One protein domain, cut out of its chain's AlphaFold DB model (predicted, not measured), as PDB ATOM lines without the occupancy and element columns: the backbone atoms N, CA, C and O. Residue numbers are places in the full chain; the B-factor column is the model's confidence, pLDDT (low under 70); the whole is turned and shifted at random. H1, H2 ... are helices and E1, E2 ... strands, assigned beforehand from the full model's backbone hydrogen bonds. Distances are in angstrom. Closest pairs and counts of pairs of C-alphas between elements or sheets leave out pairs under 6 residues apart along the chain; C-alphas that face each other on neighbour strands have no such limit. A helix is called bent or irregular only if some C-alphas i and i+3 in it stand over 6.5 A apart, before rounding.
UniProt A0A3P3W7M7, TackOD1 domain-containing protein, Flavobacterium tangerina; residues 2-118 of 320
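What this domain is: This is residues 2 to 118 of the 320 residues of the protein "TackOD1 domain-containing protein" of Flavobacterium tangerina (UniProt A0A3P3W7M7). A small, strongly twisted sheet of four strands, E1 to E4, has its E3 and E4 end in the middle of the domain, loosely surrounded by H2, H4 and H5 on different sides, with H3 in the corner between H2 and H5. The E1 and E2 hairpin makes the other end of the sheet, H1 packs beside H2, H4 kinks sharply and folds back, and H6 lies far from the middle. The printed part has 117 residues with six named helices and four named strands, in the order E1 E2 H1 E3 H2 H3 E4 H4 H5 H6, and its class is mixed, helices and strands. The mixed sheet runs E1 E2 E3 E4. The whole is compact, with a radius of gyration of the C-alphas of 13.6 A and spans of 40 by 31 by 27 A.

Where its parts are: E1, residues 4 to 8, begins at C-alpha 4 (-31.967, 47.366, 21.094) and is 12.5 A long; E2, residues 11 to 15, is 12.6 A. E3 is residues 33 to 36 and E4 residues 64 to 67, each 10.1 A. H2, residues 41 to 53, is 18.1 A; H4, residues 68 to 84, is 14.8 A; H5, residues 95 to 111, is 25.1 A. The short helices are H1, residues 18 to 22, H3, residues 57 to 60, and H6, residues 114 to 117, ending at C-alpha 117 (-11.622, 29.393, 0.785). H4 and H5 are irregular: C-alphas 73 and 76 are 9.1 A apart, and C-alphas 96 and 99 are 7.4 A apart. H4 has a kink of 128 degrees near residue 76.

How they stand to each other: E1 and E2, a hairpin, are antiparallel at 147 degrees, with N 6 and O 13 2.9 A apart. E2 and E3 are parallel at 25 degrees, with N 35 and O 14 at 2.9 A; E3 and E4 are parallel at 39 degrees, with N 36 and O 65 at 2.8 A. Two strand-helix-strand units, parallel neighbour strands joined through helices, are E2, H1, E3 and E3, H2 H3, E4, both with right-handed crossovers. H2, H4 and H5 are on the sheet but only graze it. The hub H2 touches H4, closest C-alphas Pro 41 and Tyr 74 at 5.6 A, the same way at a shallow tilt of 33 degrees, only just short of steep. With residues 43 to 47 alone it touches H1, closest C-alphas Ile 20 and Phe 47 at 5.9 A. H2 and H3 touch only at the corner, closest C-alphas Ile 52 and Asn 60 at 5.1 A. H5, with residues 108 to 111 alone, touches H3, closest C-alphas Arg 58 and Ile 108 at 5.9 A. H4 and H5 are apart. In H1 and H2 every O i to N i+4 pair is within hydrogen-bond range; H5 has 11 of 13, H4 6 of 13 beside 10 of 14 O i to N i+3 pairs, and H3 and H6 are too short for an i+4 pair.

The domain as a whole: The C-alphas farthest apart, those of Lys 72 and Asp 117, are 42.3 A apart. The printed part has no cut and no long link. Its mean pLDDT is 95.0, and no printed residue is under 70.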
ATOM      1  N   LEU A   2     -35.930  41.511  21.645       82.62
ATOM      2  CA  LEU A   2     -34.779  41.642  20.742       82.62
ATOM      3  C   LEU A   2     -33.788  42.637  21.351       82.62
ATOM      4  O   LEU A   2     -34.176  43.429  22.208       82.62
ATOM      5  N   ASP A   3     -32.520  42.566  20.951       89.94
ATOM      6  CA  ASP A   3     -31.542  43.582  21.338       89.94
ATOM      7  C   ASP A   3     -31.926  44.947  20.759       89.94
ATOM      8  O   ASP A   3     -32.429  45.046  19.638       89.94
ATOM      9  N   ASN A   4     -31.664  46.006  21.522       91.12
ATOM     10  CA  ASN A   4     -31.967  47.366  21.094       91.12
ATOM     11  C   ASN A   4     -30.945  47.827  20.050       91.12
ATOM     12  O   ASN A   4     -29.735  47.800  20.300       91.12
ATOM     13  N   ILE A   5     -31.448  48.293  18.907       94.50
ATOM     14  CA  ILE A   5     -30.654  48.938  17.861       94.50
ATOM     15  C   ILE A   5     -30.884  50.440  17.963       94.50
ATOM     16  O   ILE A   5     -32.022  50.903  17.916       94.50
ATOM     17  N   ILE A   6     -29.801  51.191  18.109       95.25
ATOM     18  CA  ILE A   6     -29.826  52.651  18.189       95.25
ATOM     19  C   ILE A   6     -28.875  53.243  17.158       95.25
ATOM     20  O   ILE A   6     -27.930  52.586  16.720       95.25
ATOM     21  N   GLU A   7     -29.105  54.498  16.794       94.69
ATOM     22  CA  GLU A   7     -28.210  55.242  15.917       94.69
ATOM     23  C   GLU A   7     -27.473  56.313  16.717       94.69
ATOM     24  O   GLU A   7     -28.081  57.122  17.419       94.69
ATOM     25  N   ILE A   8     -26.145  56.298  16.640       92.81
ATOM     26  CA  ILE A   8     -25.277  57.253  17.325       92.81
ATOM     27  C   ILE A   8     -24.252  57.747  16.306       92.81
ATOM     28  O   ILE A   8     -23.481  56.957  15.767       92.81
ATOM     29  N   HIS A   9     -24.245  59.058  16.041       91.44
ATOM     30  CA  HIS A   9     -23.335  59.701  15.080       91.44
ATOM     31  C   HIS A   9     -23.317  59.024  13.694       91.44
ATOM     32  O   HIS A   9     -22.255  58.824  13.110       91.44
ATOM     33  N   GLY A  10     -24.493  58.633  13.188       92.25
ATOM     34  CA  GLY A  10     -24.636  57.970  11.887       92.25
ATOM     35  C   GLY A  10     -24.151  56.517  11.853       92.25
ATOM     36  O   GLY A  10     -23.962  55.966  10.771       92.25
ATOM     37  N   LYS A  11     -23.901  55.897  13.016       96.44
ATOM     38  CA  LYS A  11     -23.546  54.479  13.144       96.44
ATOM     39  C   LYS A  11     -24.659  53.710  13.838       96.44
ATOM     40  O   LYS A  11     -25.149  54.132  14.887       96.44
ATOM     41  N   LYS A  12     -25.011  52.555  13.279       97.06
ATOM     42  CA  LYS A  12     -25.939  51.598  13.884       97.06
ATOM     43  C   LYS A  12     -25.227  50.820  14.983       97.06
ATOM     44  O   LYS A  12     -24.206  50.173  14.743       97.06
ATOM     45  N   VAL A  13     -25.787  50.863  16.184       97.44
ATOM     46  CA  VAL A  13     -25.241  50.233  17.385       97.44
ATOM     47  C   VAL A  13     -26.235  49.209  17.905       97.44
ATOM     48  O   VAL A  13     -27.373  49.559  18.208       97.44
ATOM     49  N   VAL A  14     -25.795  47.962  18.072       97.25
ATOM     50  CA  VAL A  14     -26.563  46.949  18.812       97.25
ATOM     51  C   VAL A  14     -26.076  46.914  20.257       97.25
ATOM     52  O   VAL A  14     -24.884  46.709  20.513       97.25
ATOM     53  N   LEU A  15     -27.006  47.090  21.197       96.94
ATOM     54  CA  LEU A  15     -26.786  46.888  22.628       96.94
ATOM     55  C   LEU A  15     -27.054  45.419  22.983       96.94
ATOM     56  O   LEU A  15     -28.192  44.965  22.936       96.94
ATOM     57  N   LEU A  16     -25.993  44.681  23.306       96.88
ATOM     58  CA  LEU A  16     -25.977  43.227  23.476       96.88
ATOM     59  C   LEU A  16     -26.447  42.760  24.867       96.88
ATOM     60  O   LEU A  16     -25.678  42.158  25.619       96.88
ATOM     61  N   GLU A  17     -27.701  42.993  25.233       95.12
ATOM     62  CA  GLU A  17     -28.252  42.500  26.504       95.12
ATOM     63  C   GLU A  17     -28.920  41.129  26.333       95.12
ATOM     64  O   GLU A  17     -28.561  40.144  26.992       95.12
ATOM     65  N   HIS A  18     -29.847  41.033  25.383       95.88
ATOM     66  CA  HIS A  18     -30.589  39.821  25.074       95.88
ATOM     67  C   HIS A  18     -29.705  38.775  24.381       95.88
ATOM     68  O   HIS A  18     -29.754  37.595  24.753       95.88
ATOM     69  N   ALA A  19     -28.856  39.183  23.430       96.94
ATOM     70  CA  ALA A  19     -27.880  38.307  22.776       96.94
ATOM     71  C   ALA A  19     -26.961  37.610  23.785       96.94
ATOM     72  O   ALA A  19     -26.723  36.405  23.680       96.94
ATOM     73  N   ILE A  20     -26.475  38.337  24.798       97.62
ATOM     74  CA  ILE A  20     -25.576  37.780  25.818       97.62
ATOM     75  C   ILE A  20     -26.325  36.838  26.758       97.62
ATOM     76  O   ILE A  20     -25.836  35.736  27.023       97.62
ATOM     77  N   THR A  21     -27.522  37.234  27.201       97.38
ATOM     78  CA  THR A  21     -28.386  36.410  28.063       97.38
ATOM     79  C   THR A  21     -28.641  35.040  27.433       97.38
ATOM     80  O   THR A  21     -28.447  34.004  28.071       97.38
ATOM     81  N   ASN A  22     -28.981  35.022  26.141       96.44
ATOM     82  CA  ASN A  22     -29.358  33.805  25.418       96.44
ATOM     83  C   ASN A  22     -28.203  33.157  24.641       96.44
ATOM     84  O   ASN A  22     -28.381  32.109  24.024       96.44
ATOM     85  N   ASN A  23     -27.006  33.751  24.673       95.88
ATOM     86  CA  ASN A  23     -25.840  33.319  23.901       95.88
ATOM     87  C   ASN A  23     -26.114  33.214  22.382       95.88
ATOM     88  O   ASN A  23     -25.662  32.271  21.724       95.88
ATOM     89  N   LEU A  24     -26.855  34.172  21.820       95.88
ATOM     90  CA  LEU A  24     -27.250  34.231  20.407       95.88
ATOM     91  C   LEU A  24     -26.442  35.304  19.679       95.88
ATOM     92  O   LEU A  24     -26.399  36.441  20.133       95.88
ATOM     93  N   LEU A  25     -25.799  34.952  18.563       96.06
ATOM     94  CA  LEU A  25     -25.080  35.932  17.748       96.06
ATOM     95  C   LEU A  25     -26.106  36.786  16.982       96.06
ATOM     96  O   LEU A  25     -26.939  36.200  16.289       96.06
ATOM     97  N   PRO A  26     -26.072  38.126  17.097       94.44
ATOM     98  CA  PRO A  26     -26.901  39.000  16.277       94.44
ATOM     99  C   PRO A  26     -26.523  38.877  14.802       94.44
ATOM    100  O   PRO A  26     -25.376  38.560  14.480       94.44
ATOM    101  N   ASP A  27     -27.459  39.210  13.915       94.62
ATOM    102  CA  ASP A  27     -27.146  39.392  12.499       94.62
ATOM    103  C   ASP A  27     -26.105  40.526  12.347       94.62
ATOM    104  O   ASP A  27     -26.365  41.669  12.752       94.62
ATOM    105  N   PRO A  28     -24.908  40.238  11.798       94.44
ATOM    106  CA  PRO A  28     -23.839  41.221  11.687       94.44
ATOM    107  C   PRO A  28     -24.144  42.358  10.700       94.44
ATOM    108  O   PRO A  28     -23.429  43.363  10.735       94.44
ATOM    109  N   SER A  29     -25.163  42.234   9.843       93.75
ATOM    110  CA  SER A  29     -25.590  43.281   8.901       93.75
ATOM    111  C   SER A  29     -26.397  44.405   9.566       93.75
ATOM    112  O   SER A  29     -26.488  45.510   9.031       93.75
ATOM    113  N   LEU A  30     -26.940  44.161  10.764       93.00
ATOM    114  CA  LEU A  30     -27.811  45.110  11.462       93.00
ATOM    115  C   LEU A  30     -27.058  46.227  12.197       93.00
ATOM    116  O   LEU A  30     -27.689  47.179  12.659       93.00
ATOM    117  N   ALA A  31     -25.730  46.132  12.327       95.19
ATOM    118  CA  ALA A  31     -24.943  47.112  13.068       95.19
ATOM    119  C   ALA A  31     -23.526  47.315  12.540       95.19
ATOM    120  O   ALA A  31     -22.833  46.371  12.160       95.19
ATOM    121  N   ASP A  32     -23.062  48.554  12.658       97.31
ATOM    122  CA  ASP A  32     -21.671  48.939  12.450       97.31
ATOM    123  C   ASP A  32     -20.793  48.542  13.641       97.31
ATOM    124  O   ASP A  32     -19.618  48.221  13.476       97.31
ATOM    125  N   VAL A  33     -21.355  48.575  14.849       97.62
ATOM    126  CA  VAL A  33     -20.632  48.337  16.100       97.62
ATOM    127  C   VAL A  33     -21.534  47.659  17.126       97.62
ATOM    128  O   VAL A  33     -22.733  47.925  17.223       97.62
ATOM    129  N   TRP A  34     -20.944  46.771  17.917       98.25
ATOM    130  CA  TRP A  34     -21.607  46.113  19.033       98.25
ATOM    131  C   TRP A  34     -21.140  46.700  20.360       98.25
ATOM    132  O   TRP A  34     -19.949  46.942  20.576       98.25
ATOM    133  N   VAL A  35     -22.074  46.907  21.284       98.12
ATOM    134  CA  VAL A  35     -21.759  47.379  22.631       98.12
ATOM    135  C   VAL A  35     -22.320  46.413  23.657       98.12
ATOM    136  O   VAL A  35     -23.511  46.126  23.695       98.12
ATOM    137  N   ILE A  36     -21.436  45.918  24.514       97.94
ATOM    138  CA  ILE A  36     -21.781  45.049  25.632       97.94
ATOM    139  C   ILE A  36     -22.303  45.913  26.780       97.94
ATOM    140  O   ILE A  36     -21.540  46.649  27.415       97.94
ATOM    141  N   ASN A  37     -23.594  45.762  27.067       96.12
ATOM    142  CA  ASN A  37     -24.321  46.387  28.173       96.12
ATOM    143  C   ASN A  37     -24.883  45.344  29.164       96.12
ATOM    144  O   ASN A  37     -25.899  45.579  29.807       96.12
ATOM    145  N   HIS A  38     -24.214  44.193  29.309       97.44
ATOM    146  CA  HIS A  38     -24.627  43.106  30.205       97.44
ATOM    147  C   HIS A  38     -23.721  42.999  31.443       97.44
ATOM    148  O   HIS A  38     -22.491  43.001  31.335       97.44
ATOM    149  N   ASN A  39     -24.311  42.864  32.634       97.00
ATOM    150  CA  ASN A  39     -23.595  42.944  33.913       97.00
ATOM    151  C   ASN A  39     -22.901  41.635  34.359       97.00
ATOM    152  O   ASN A  39     -21.934  41.706  35.113       97.00
ATOM    153  N   ASP A  40     -23.329  40.460  33.878       97.62
ATOM    154  CA  ASP A  40     -22.696  39.173  34.215       97.62
ATOM    155  C   ASP A  40     -21.391  38.932  33.417       97.62
ATOM    156  O   ASP A  40     -21.441  38.644  32.214       97.62
ATOM    157  N   PRO A  41     -20.205  38.959  34.060       97.06
ATOM    158  CA  PRO A  41     -18.930  38.766  33.371       97.06
ATOM    159  C   PRO A  41     -18.741  37.354  32.793       97.06
ATOM    160  O   PRO A  41     -17.975  37.189  31.839       97.06
ATOM    161  N   LYS A  42     -19.393  36.318  33.341       96.94
ATOM    162  CA  LYS A  42     -19.293  34.943  32.825       96.94
ATOM    163  C   LYS A  42     -20.045  34.813  31.507       96.94
ATOM    164  O   LYS A  42     -19.494  34.245  30.561       96.94
ATOM    165  N   LEU A  43     -21.259  35.360  31.437       98.12
ATOM    166  CA  LEU A  43     -22.052  35.370  30.205       98.12
ATOM    167  C   LEU A  43     -21.370  36.210  29.125       98.12
ATOM    168  O   LEU A  43     -21.195  35.725  28.007       98.12
ATOM    169  N   VAL A  44     -20.866  37.397  29.482       98.38
ATOM    170  CA  VAL A  44     -20.095  38.253  28.567       98.38
ATOM    171  C   VAL A  44     -18.860  37.525  28.029       98.38
ATOM    172  O   VAL A  44     -18.624  37.520  26.823       98.38
ATOM    173  N   LYS A  45     -18.081  36.858  28.893       97.56
ATOM    174  CA  LYS A  45     -16.911  36.078  28.464       97.56
ATOM    175  C   LYS A  45     -17.302  34.976  27.475       97.56
ATOM    176  O   LYS A  45     -16.650  34.832  26.442       97.56
ATOM    177  N   ARG A  46     -18.339  34.192  27.795       97.50
ATOM    178  CA  ARG A  46     -18.834  33.104  26.933       97.50
ATOM    179  C   ARG A  46     -19.251  33.637  25.564       97.50
ATOM    180  O   ARG A  46     -18.885  33.057  24.547       97.50
ATOM    181  N   PHE A  47     -19.956  34.763  25.552       98.38
ATOM    182  CA  PHE A  47     -20.392  35.421  24.331       98.38
ATOM    183  C   PHE A  47     -19.214  35.929  23.484       98.38
ATOM    184  O   PHE A  47     -19.138  35.642  22.292       98.38
ATOM    185  N   LEU A  48     -18.231  36.593  24.102       98.38
ATOM    186  CA  LEU A  48     -17.012  37.038  23.415       98.38
ATOM    187  C   LEU A  48     -16.215  35.869  22.819       98.38
ATOM    188  O   LEU A  48     -15.703  35.982  21.708       98.38
ATOM    189  N   TYR A  49     -16.139  34.730  23.514       97.81
ATOM    190  CA  TYR A  49     -15.519  33.518  22.965       97.81
ATOM    191  C   TYR A  49     -16.274  33.023  21.726       97.81
ATOM    192  O   TYR A  49     -15.641  32.659  20.739       97.81
ATOM    193  N   LYS A  50     -17.611  33.063  21.746       97.62
ATOM    194  CA  LYS A  50     -18.446  32.697  20.594       97.62
ATOM    195  C   LYS A  50     -18.188  33.607  19.386       97.62
ATOM    196  O   LYS A  50     -18.059  33.104  18.276       97.62
ATOM    197  N   ILE A  51     -18.025  34.914  19.605       98.00
ATOM    198  CA  ILE A  51     -17.631  35.872  18.558       98.00
ATOM    199  C   ILE A  51     -16.248  35.530  17.995       98.00
ATOM    200  O   ILE A  51     -16.074  35.412  16.785       98.00
ATOM    201  N   ILE A  52     -15.253  35.336  18.866       97.62
ATOM    202  CA  ILE A  52     -13.876  35.038  18.446       97.62
ATOM    203  C   ILE A  52     -13.817  33.718  17.657       97.62
ATOM    204  O   ILE A  52     -13.111  33.611  16.656       97.62
ATOM    205  N   ARG A  53     -14.599  32.713  18.040       95.81
ATOM    206  CA  ARG A  53     -14.617  31.417  17.350       95.81
ATOM    207  C   ARG A  53     -15.423  31.411  16.056       95.81
ATOM    208  O   ARG A  53     -15.182  30.530  15.247       95.81
ATOM    209  N   SER A  54     -16.299  32.391  15.832       95.25
ATOM    210  CA  SER A  54     -17.126  32.453  14.625       95.25
ATOM    211  C   SER A  54     -16.291  32.363  13.341       95.25
ATOM    212  O   SER A  54     -15.227  32.979  13.227       95.25
ATOM    213  N   GLU A  55     -16.788  31.576  12.395       94.06
ATOM    214  CA  GLU A  55     -16.259  31.429  11.035       94.06
ATOM    215  C   GLU A  55     -16.791  32.512  10.090       94.06
ATOM    216  O   GLU A  55     -16.418  32.542   8.928       94.06
ATOM    217  N   ASP A  56     -17.657  33.407  10.569       94.19
ATOM    218  CA  ASP A  56     -18.094  34.570   9.807       94.19
ATOM    219  C   ASP A  56     -17.182  35.749  10.161       94.19
ATOM    220  O   ASP A  56     -17.166  36.230  11.302       94.19
ATOM    221  N   ILE A  57     -16.410  36.234   9.187       94.94
ATOM    222  CA  ILE A  57     -15.532  37.400   9.347       94.94
ATOM    223  C   ILE A  57     -16.300  38.642   9.821       94.94
ATOM    224  O   ILE A  57     -15.783  39.411  10.640       94.94
ATOM    225  N   ARG A  58     -17.562  38.800   9.401       96.31
ATOM    226  CA  ARG A  58     -18.435  39.913   9.796       96.31
ATOM    227  C   ARG A  58     -18.803  39.852  11.273       96.31
ATOM    228  O   ARG A  58     -19.138  40.883  11.845       96.31
ATOM    229  N   ILE A  59     -18.715  38.676  11.896       96.94
ATOM    230  CA  ILE A  59     -18.898  38.473  13.337       96.94
ATOM    231  C   ILE A  59     -17.547  38.563  14.050       96.94
ATOM    232  O   ILE A  59     -17.382  39.365  14.966       96.94
ATOM    233  N   ASN A  60     -16.560  37.775  13.619       95.69
ATOM    234  CA  ASN A  60     -15.263  37.648  14.285       95.69
ATOM    235  C   ASN A  60     -14.484  38.972  14.392       95.69
ATOM    236  O   ASN A  60     -13.796  39.209  15.393       95.69
ATOM    237  N   LEU A  61     -14.598  39.826  13.370       97.12
ATOM    238  CA  LEU A  61     -13.941  41.127  13.315       97.12
ATOM    239  C   LEU A  61     -14.859  42.292  13.681       97.12
ATOM    240  O   LEU A  61     -14.354  43.416  13.702       97.12
ATOM    241  N   LYS A  62     -16.147  42.082  13.993       97.94
ATOM    242  CA  LYS A  62     -17.070  43.184  14.316       97.94
ATOM    243  C   LYS A  62     -16.490  44.061  15.437       97.94
ATOM    244  O   LYS A  62     -16.057  43.508  16.456       97.94
ATOM    245  N   PRO A  63     -16.444  45.401  15.286       98.12
ATOM    246  CA  PRO A  63     -16.051  46.285  16.375       98.12
ATOM    247  C   PRO A  63     -16.949  46.056  17.589       98.12
ATOM    248  O   PRO A  63     -18.173  46.138  17.477       98.12
ATOM    249  N   ILE A  64     -16.352  45.756  18.741       98.12
ATOM    250  CA  ILE A  64     -17.102  45.438  19.958       98.12
ATOM    251  C   ILE A  64     -16.506  46.102  21.196       98.12
ATOM    252  O   ILE A  64     -15.360  45.849  21.566       98.12
ATOM    253  N   PHE A  65     -17.302  46.917  21.883       98.31
ATOM    254  CA  PHE A  65     -16.866  47.664  23.064       98.31
ATOM    255  C   PHE A  65     -17.648  47.279  24.319       98.31
ATOM    256  O   PHE A  65     -18.818  46.914  24.266       98.31
ATOM    257  N   LEU A  66     -16.998  47.396  25.473       98.19
ATOM    258  CA  LEU A  66     -17.608  47.254  26.792       98.19
ATOM    259  C   LEU A  66     -18.077  48.622  27.299       98.19
ATOM    260  O   LEU A  66     -17.348  49.611  27.180       98.19
ATOM    261  N   GLN A  67     -19.234  48.686  27.955       96.69
ATOM    262  CA  GLN A  67     -19.614  49.881  28.709       96.69
ATOM    263  C   GLN A  67     -18.711  50.070  29.935       96.69
ATOM    264  O   GLN A  67     -18.538  49.174  30.768       96.69
ATOM    265  N   LYS A  68     -18.107  51.254  30.057       96.31
ATOM    266  CA  LYS A  68     -17.175  51.600  31.143       96.31
ATOM    267  C   LYS A  68     -17.859  51.597  32.507       96.31
ATOM    268  O   LYS A  68     -17.202  51.349  33.517       96.31
ATOM    269  N   GLU A  69     -19.162  51.825  32.532       95.81
ATOM    270  CA  GLU A  69     -20.022  51.813  33.711       95.81
ATOM    271  C   GLU A  69     -20.034  50.420  34.370       95.81
ATOM    272  O   GLU A  69     -20.020  50.307  35.595       95.81
ATOM    273  N   LEU A  70     -19.911  49.357  33.568       95.88
ATOM    274  CA  LEU A  70     -19.871  47.967  34.030       95.88
ATOM    275  C   LEU A  70     -18.478  47.518  34.492       95.88
ATOM    276  O   LEU A  70     -18.331  46.449  35.083       95.88
ATOM    277  N   LYS A  71     -17.438  48.345  34.300       95.44
ATOM    278  CA  LYS A  71     -16.053  47.991  34.652       95.44
ATOM    279  C   LYS A  71     -15.910  47.586  36.123       95.44
ATOM    280  O   LYS A  71     -15.198  46.629  36.424       95.44
ATOM    281  N   LYS A  72     -16.589  48.299  37.033       94.81
ATOM    282  CA  LYS A  72     -16.582  47.984  38.473       94.81
ATOM    283  C   LYS A  72     -17.275  46.652  38.770       94.81
ATOM    284  O   LYS A  72     -16.766  45.890  39.583       94.81
ATOM    285  N   VAL A  73     -18.376  46.358  38.076       95.25
ATOM    286  CA  VAL A  73     -19.123  45.096  38.214       95.25
ATOM    287  C   VAL A  73     -18.261  43.906  37.792       95.25
ATOM    288  O   VAL A  73     -18.232  42.881  38.468       95.25
ATOM    289  N   TYR A  74     -17.481  44.056  36.720       95.00
ATOM    290  CA  TYR A  74     -16.604  42.990  36.236       95.00
ATOM    291  C   TYR A  74     -15.430  42.671  37.167       95.00
ATOM    292  O   TYR A  74     -14.914  41.550  37.108       95.00
ATOM    293  N   SER A  75     -15.019  43.611  38.027       92.88
ATOM    294  CA  SER A  75     -13.987  43.409  39.053       92.88
ATOM    295  C   SER A  75     -12.743  42.694  38.480       92.88
ATOM    296  O   SER A  75     -12.187  43.135  37.473       92.88
ATOM    297  N   LEU A  76     -12.341  41.553  39.050       90.38
ATOM    298  CA  LEU A  76     -11.195  40.732  38.628       90.38
ATOM    299  C   LEU A  76     -11.251  40.237  37.168       90.38
ATOM    300  O   LEU A  76     -10.238  39.787  36.640       90.38
ATOM    301  N   SER A  77     -12.412  40.287  36.510       92.31
ATOM    302  CA  SER A  77     -12.564  39.897  35.098       92.31
ATOM    303  C   SER A  77     -12.388  41.071  34.131       92.31
ATOM    304  O   SER A  77     -12.354  40.851  32.923       92.31
ATOM    305  N   SER A  78     -12.271  42.309  34.626       93.38
ATOM    306  CA  SER A  78     -12.268  43.521  33.798       93.38
ATOM    307  C   SER A  78     -11.176  43.517  32.722       93.38
ATOM    308  O   SER A  78     -11.471  43.827  31.565       93.38
ATOM    309  N   ASP A  79      -9.949  43.128  33.077       92.75
ATOM    310  CA  ASP A  79      -8.818  43.094  32.141       92.75
ATOM    311  C   ASP A  79      -8.928  41.938  31.142       92.75
ATOM    312  O   ASP A  79      -8.638  42.113  29.958       92.75
ATOM    313  N   LEU A  80      -9.440  40.786  31.589       94.06
ATOM    314  CA  LEU A  80      -9.739  39.654  30.713       94.06
ATOM    315  C   LEU A  80     -10.754  40.064  29.638       94.06
ATOM    316  O   LEU A  80     -10.493  39.898  28.450       94.06
ATOM    317  N   LEU A  81     -11.890  40.641  30.036       96.69
ATOM    318  CA  LEU A  81     -12.928  41.071  29.095       96.69
ATOM    319  C   LEU A  81     -12.420  42.171  28.154       96.69
ATOM    320  O   LEU A  81     -12.715  42.146  26.959       96.69
ATOM    321  N   LYS A  82     -11.592  43.095  28.660       96.19
ATOM    322  CA  LYS A  82     -10.925  44.109  27.833       96.19
ATOM    323  C   LYS A  82     -10.038  43.470  26.763       96.19
ATOM    324  O   LYS A  82     -10.058  43.923  25.630       96.19
ATOM    325  N   SER A  83      -9.284  42.423  27.100       95.25
ATOM    326  CA  SER A  83      -8.397  41.733  26.145       95.25
ATOM    327  C   SER A  83      -9.140  40.919  25.074       95.25
ATOM    328  O   SER A  83      -8.568  40.598  24.037       95.25
ATOM    329  N   LEU A  84     -10.418  40.607  25.306       97.12
ATOM    330  CA  LEU A  84     -11.293  39.888  24.374       97.12
ATOM    331  C   LEU A  84     -12.136  40.826  23.489       97.12
ATOM    332  O   LEU A  84     -12.819  40.350  22.585       97.12
ATOM    333  N   SER A  85     -12.093  42.136  23.737       97.31
ATOM    334  CA  SER A  85     -12.899  43.164  23.065       97.31
ATOM    335  C   SER A  85     -12.024  44.322  22.568       97.31
ATOM    336  O   SER A  85     -10.800  44.315  22.709       97.31
ATOM    337  N   ASP A  86     -12.641  45.344  21.978       97.38
ATOM    338  CA  ASP A  86     -11.951  46.538  21.487       97.38
ATOM    339  C   ASP A  86     -11.763  47.622  22.568       97.38
ATOM    340  O   ASP A  86     -11.174  48.671  22.305       97.38
ATOM    341  N   GLY A  87     -12.150  47.337  23.816       96.00
ATOM    342  CA  GLY A  87     -11.905  48.183  24.984       96.00
ATOM    343  C   GLY A  87     -13.185  48.705  25.631       96.00
ATOM    344  O   GLY A  87     -14.262  48.154  25.431       96.00
ATOM    345  N   TYR A  88     -13.054  49.761  26.438       96.94
ATOM    346  CA  TYR A  88     -14.186  50.389  27.127       96.94
ATOM    347  C   TYR A  88     -14.559  51.721  26.481       96.94
ATOM    348  O   TYR A  88     -13.675  52.545  26.238       96.94
ATOM    349  N   ILE A  89     -15.859  51.960  26.327       96.56
ATOM    350  CA  ILE A  89     -16.448  53.257  25.964       96.56
ATOM    351  C   ILE A  89     -17.315  53.761  27.115       96.56
ATOM    352  O   ILE A  89     -17.890  52.967  27.857       96.56
ATOM    353  N   LYS A  90     -17.371  55.078  27.313       95.38
ATOM    354  CA  LYS A  90     -18.104  55.702  28.424       95.38
ATOM    355  C   LYS A  90     -19.376  56.342  27.880       95.38
ATOM    356  O   LYS A  90     -19.287  57.062  26.891       95.38
ATOM    357  N   TRP A  91     -20.520  56.101  28.514       90.50
ATOM    358  CA  TRP A  91     -21.814  56.696  28.142       90.50
ATOM    359  C   TRP A  91     -22.184  56.556  26.657       90.50
ATOM    360  O   TRP A  91     -22.727  57.487  26.073       90.50
ATOM    361  N   LEU A  92     -21.833  55.428  26.027       90.88
ATOM    362  CA  LEU A  92     -22.016  55.201  24.583       90.88
ATOM    363  C   LEU A  92     -21.375  56.273  23.678       90.88
ATOM    364  O   LEU A  92     -21.677  56.338  22.492       90.88
ATOM    365  N   ASN A  93     -20.458  57.083  24.207       90.94
ATOM    366  CA  ASN A  93     -19.698  58.032  23.414       90.94
ATOM    367  C   ASN A  93     -18.476  57.325  22.822       90.94
ATOM    368  O   ASN A  93     -17.580  56.882  23.549       90.94
ATOM    369  N   PHE A  94     -18.477  57.214  21.497       91.56
ATOM    370  CA  PHE A  94     -17.408  56.617  20.706       91.56
ATOM    371  C   PHE A  94     -17.065  57.465  19.472       91.56
ATOM    372  O   PHE A  94     -16.550  56.929  18.493       91.56
ATOM    373  N   ILE A  95     -17.320  58.783  19.506       92.88
ATOM    374  CA  ILE A  95     -17.009  59.703  18.390       92.88
ATOM    375  C   ILE A  95     -15.546  59.557  17.959       92.88
ATOM    376  O   ILE A  95     -15.243  59.405  16.780       92.88
ATOM    377  N   ASP A  96     -14.635  59.514  18.932       93.88
ATOM    378  CA  ASP A  96     -13.197  59.346  18.719       93.88
ATOM    379  C   ASP A  96     -12.816  57.961  18.160       93.88
ATOM    380  O   ASP A  96     -11.680  57.748  17.736       93.88
ATOM    381  N   LYS A  97     -13.751  57.004  18.161       95.12
ATOM    382  CA  LYS A  97     -13.593  55.655  17.606       95.12
ATOM    383  C   LYS A  97     -14.272  55.477  16.250       95.12
ATOM    384  O   LYS A  97     -14.101  54.411  15.666       95.12
ATOM    385  N   ILE A  98     -14.989  56.470  15.718       96.12
ATOM    386  CA  ILE A  98     -15.671  56.347  14.417       96.12
ATOM    387  C   ILE A  98     -14.695  55.974  13.287       96.12
ATOM    388  O   ILE A  98     -14.947  54.955  12.643       96.12
ATOM    389  N   PRO A  99     -13.543  56.654  13.096       95.62
ATOM    390  CA  PRO A  99     -12.605  56.280  12.031       95.62
ATOM    391  C   PRO A  99     -12.069  54.849  12.181       95.62
ATOM    392  O   PRO A  99     -11.819  54.144  11.203       95.62
ATOM    393  N   TYR A 100     -11.909  54.398  13.428       95.69
ATOM    394  CA  TYR A 100     -11.497  53.037  13.757       95.69
ATOM    395  C   TYR A 100     -12.580  52.008  13.393       95.69
ATOM    396  O   TYR A 100     -12.271  50.991  12.775       95.69
ATOM    397  N   ILE A 101     -13.846  52.285  13.727       97.56
ATOM    398  CA  ILE A 101     -15.001  51.441  13.380       97.56
ATOM    399  C   ILE A 101     -15.146  51.338  11.857       97.56
ATOM    400  O   ILE A 101     -15.274  50.237  11.331       97.56
ATOM    401  N   GLU A 102     -15.059  52.464  11.147       97.12
ATOM    402  CA  GLU A 102     -15.152  52.512   9.683       97.12
ATOM    403  C   GLU A 102     -14.027  51.736   9.007       97.12
ATOM    404  O   GLU A 102     -14.282  50.953   8.098       97.12
ATOM    405  N   THR A 103     -12.790  51.882   9.492       96.62
ATOM    406  CA  THR A 103     -11.645  51.118   8.976       96.62
ATOM    407  C   THR A 103     -11.902  49.612   9.057       96.62
ATOM    408  O   THR A 103     -11.646  48.888   8.095       96.62
ATOM    409  N   ILE A 104     -12.431  49.136  10.187       97.69
ATOM    410  CA  ILE A 104     -12.737  47.716  10.385       97.69
ATOM    411  C   ILE A 104     -13.899  47.274   9.489       97.69
ATOM    412  O   ILE A 104     -13.789  46.239   8.839       97.69
ATOM    413  N   ASN A 105     -14.993  48.037   9.427       97.81
ATOM    414  CA  ASN A 105     -16.162  47.659   8.628       97.81
ATOM    415  C   ASN A 105     -15.857  47.654   7.126       97.81
ATOM    416  O   ASN A 105     -16.210  46.691   6.451       97.81
ATOM    417  N   ASN A 106     -15.104  48.638   6.627       96.75
ATOM    418  CA  ASN A 106     -14.643  48.663   5.236       96.75
ATOM    419  C   ASN A 106     -13.737  47.463   4.920       96.75
ATOM    420  O   ASN A 106     -13.783  46.914   3.821       96.75
ATOM    421  N   PHE A 107     -12.897  47.045   5.875       96.75
ATOM    422  CA  PHE A 107     -12.104  45.827   5.722       96.75
ATOM    423  C   PHE A 107     -12.999  44.585   5.664       96.75
ATOM    424  O   PHE A 107     -12.807  43.745   4.794       96.75
ATOM    425  N   ILE A 108     -13.986  44.469   6.555       96.31
ATOM    426  CA  ILE A 108     -14.937  43.350   6.558       96.31
ATOM    427  C   ILE A 108     -15.670  43.261   5.216       96.31
ATOM    428  O   ILE A 108     -15.699  42.189   4.626       96.31
ATOM    429  N   GLU A 109     -16.214  44.371   4.716       95.00
ATOM    430  CA  GLU A 109     -16.979  44.417   3.464       95.00
ATOM    431  C   GLU A 109     -16.159  43.917   2.268       95.00
ATOM    432  O   GLU A 109     -16.626  43.073   1.502       95.00
ATOM    433  N   LYS A 110     -14.902  44.363   2.162       94.12
ATOM    434  CA  LYS A 110     -13.979  43.944   1.096       94.12
ATOM    435  C   LYS A 110     -13.574  42.471   1.167       94.12
ATOM    436  O   LYS A 110     -13.176  41.915   0.153       94.12
ATOM    437  N   ASN A 111     -13.637  41.856   2.348       92.44
ATOM    438  CA  ASN A 111     -13.066  40.533   2.609       92.44
ATOM    439  C   ASN A 111     -14.111  39.499   3.061       92.44
ATOM    440  O   ASN A 111     -13.739  38.427   3.536       92.44
ATOM    441  N   GLN A 112     -15.409  39.804   2.948       87.81
ATOM    442  CA  GLN A 112     -16.458  39.032   3.622       87.81
ATOM    443  C   GLN A 112     -16.569  37.562   3.182       87.81
ATOM    444  O   GLN A 112     -17.035  36.742   3.967       87.81
ATOM    445  N   TYR A 113     -16.103  37.239   1.974       86.25
ATOM    446  CA  TYR A 113     -16.143  35.891   1.392       86.25
ATOM    447  C   TYR A 113     -14.823  35.120   1.530       86.25
ATOM    448  O   TYR A 113     -14.786  33.922   1.295       86.25
ATOM    449  N   LYS A 114     -13.733  35.766   1.971       82.69
ATOM    450  CA  LYS A 114     -12.406  35.125   2.015       82.69
ATOM    451  C   LYS A 114     -12.308  33.953   2.985       82.69
ATOM    452  O   LYS A 114     -11.409  33.138   2.865       82.69
ATOM    453  N   TYR A 115     -13.176  33.887   3.994       85.50
ATOM    454  CA  TYR A 115     -13.147  32.778   4.952       85.50
ATOM    455  C   TYR A 115     -13.661  31.470   4.322       85.50
ATOM    456  O   TYR A 115     -13.396  30.409   4.883       85.50
ATOM    457  N   ASP A 116     -14.361  31.536   3.182       85.31
ATOM    458  CA  ASP A 116     -14.944  30.370   2.507       85.31
ATOM    459  C   ASP A 116     -13.886  29.505   1.798       85.31
ATOM    460  O   ASP A 116     -14.106  28.310   1.611       85.31
ATOM    461  N   ASP A 117     -12.719  30.077   1.485       85.38
ATOM    462  CA  ASP A 117     -11.622  29.393   0.785       85.38
ATOM    463  C   ASP A 117     -10.756  28.517   1.709       85.38
ATOM    464  O   ASP A 117      -9.928  27.733   1.241       85.38
ATOM    465  N   PHE A 118     -10.929  28.634   3.028       87.50
ATOM    466  CA  PHE A 118     -10.094  27.945   4.011       87.50
ATOM    467  C   PHE A 118     -10.754  26.680   4.566       87.50
ATOM    468  O   PHE A 118     -11.944  26.652   4.886       87.50
TER     469      PHE A 118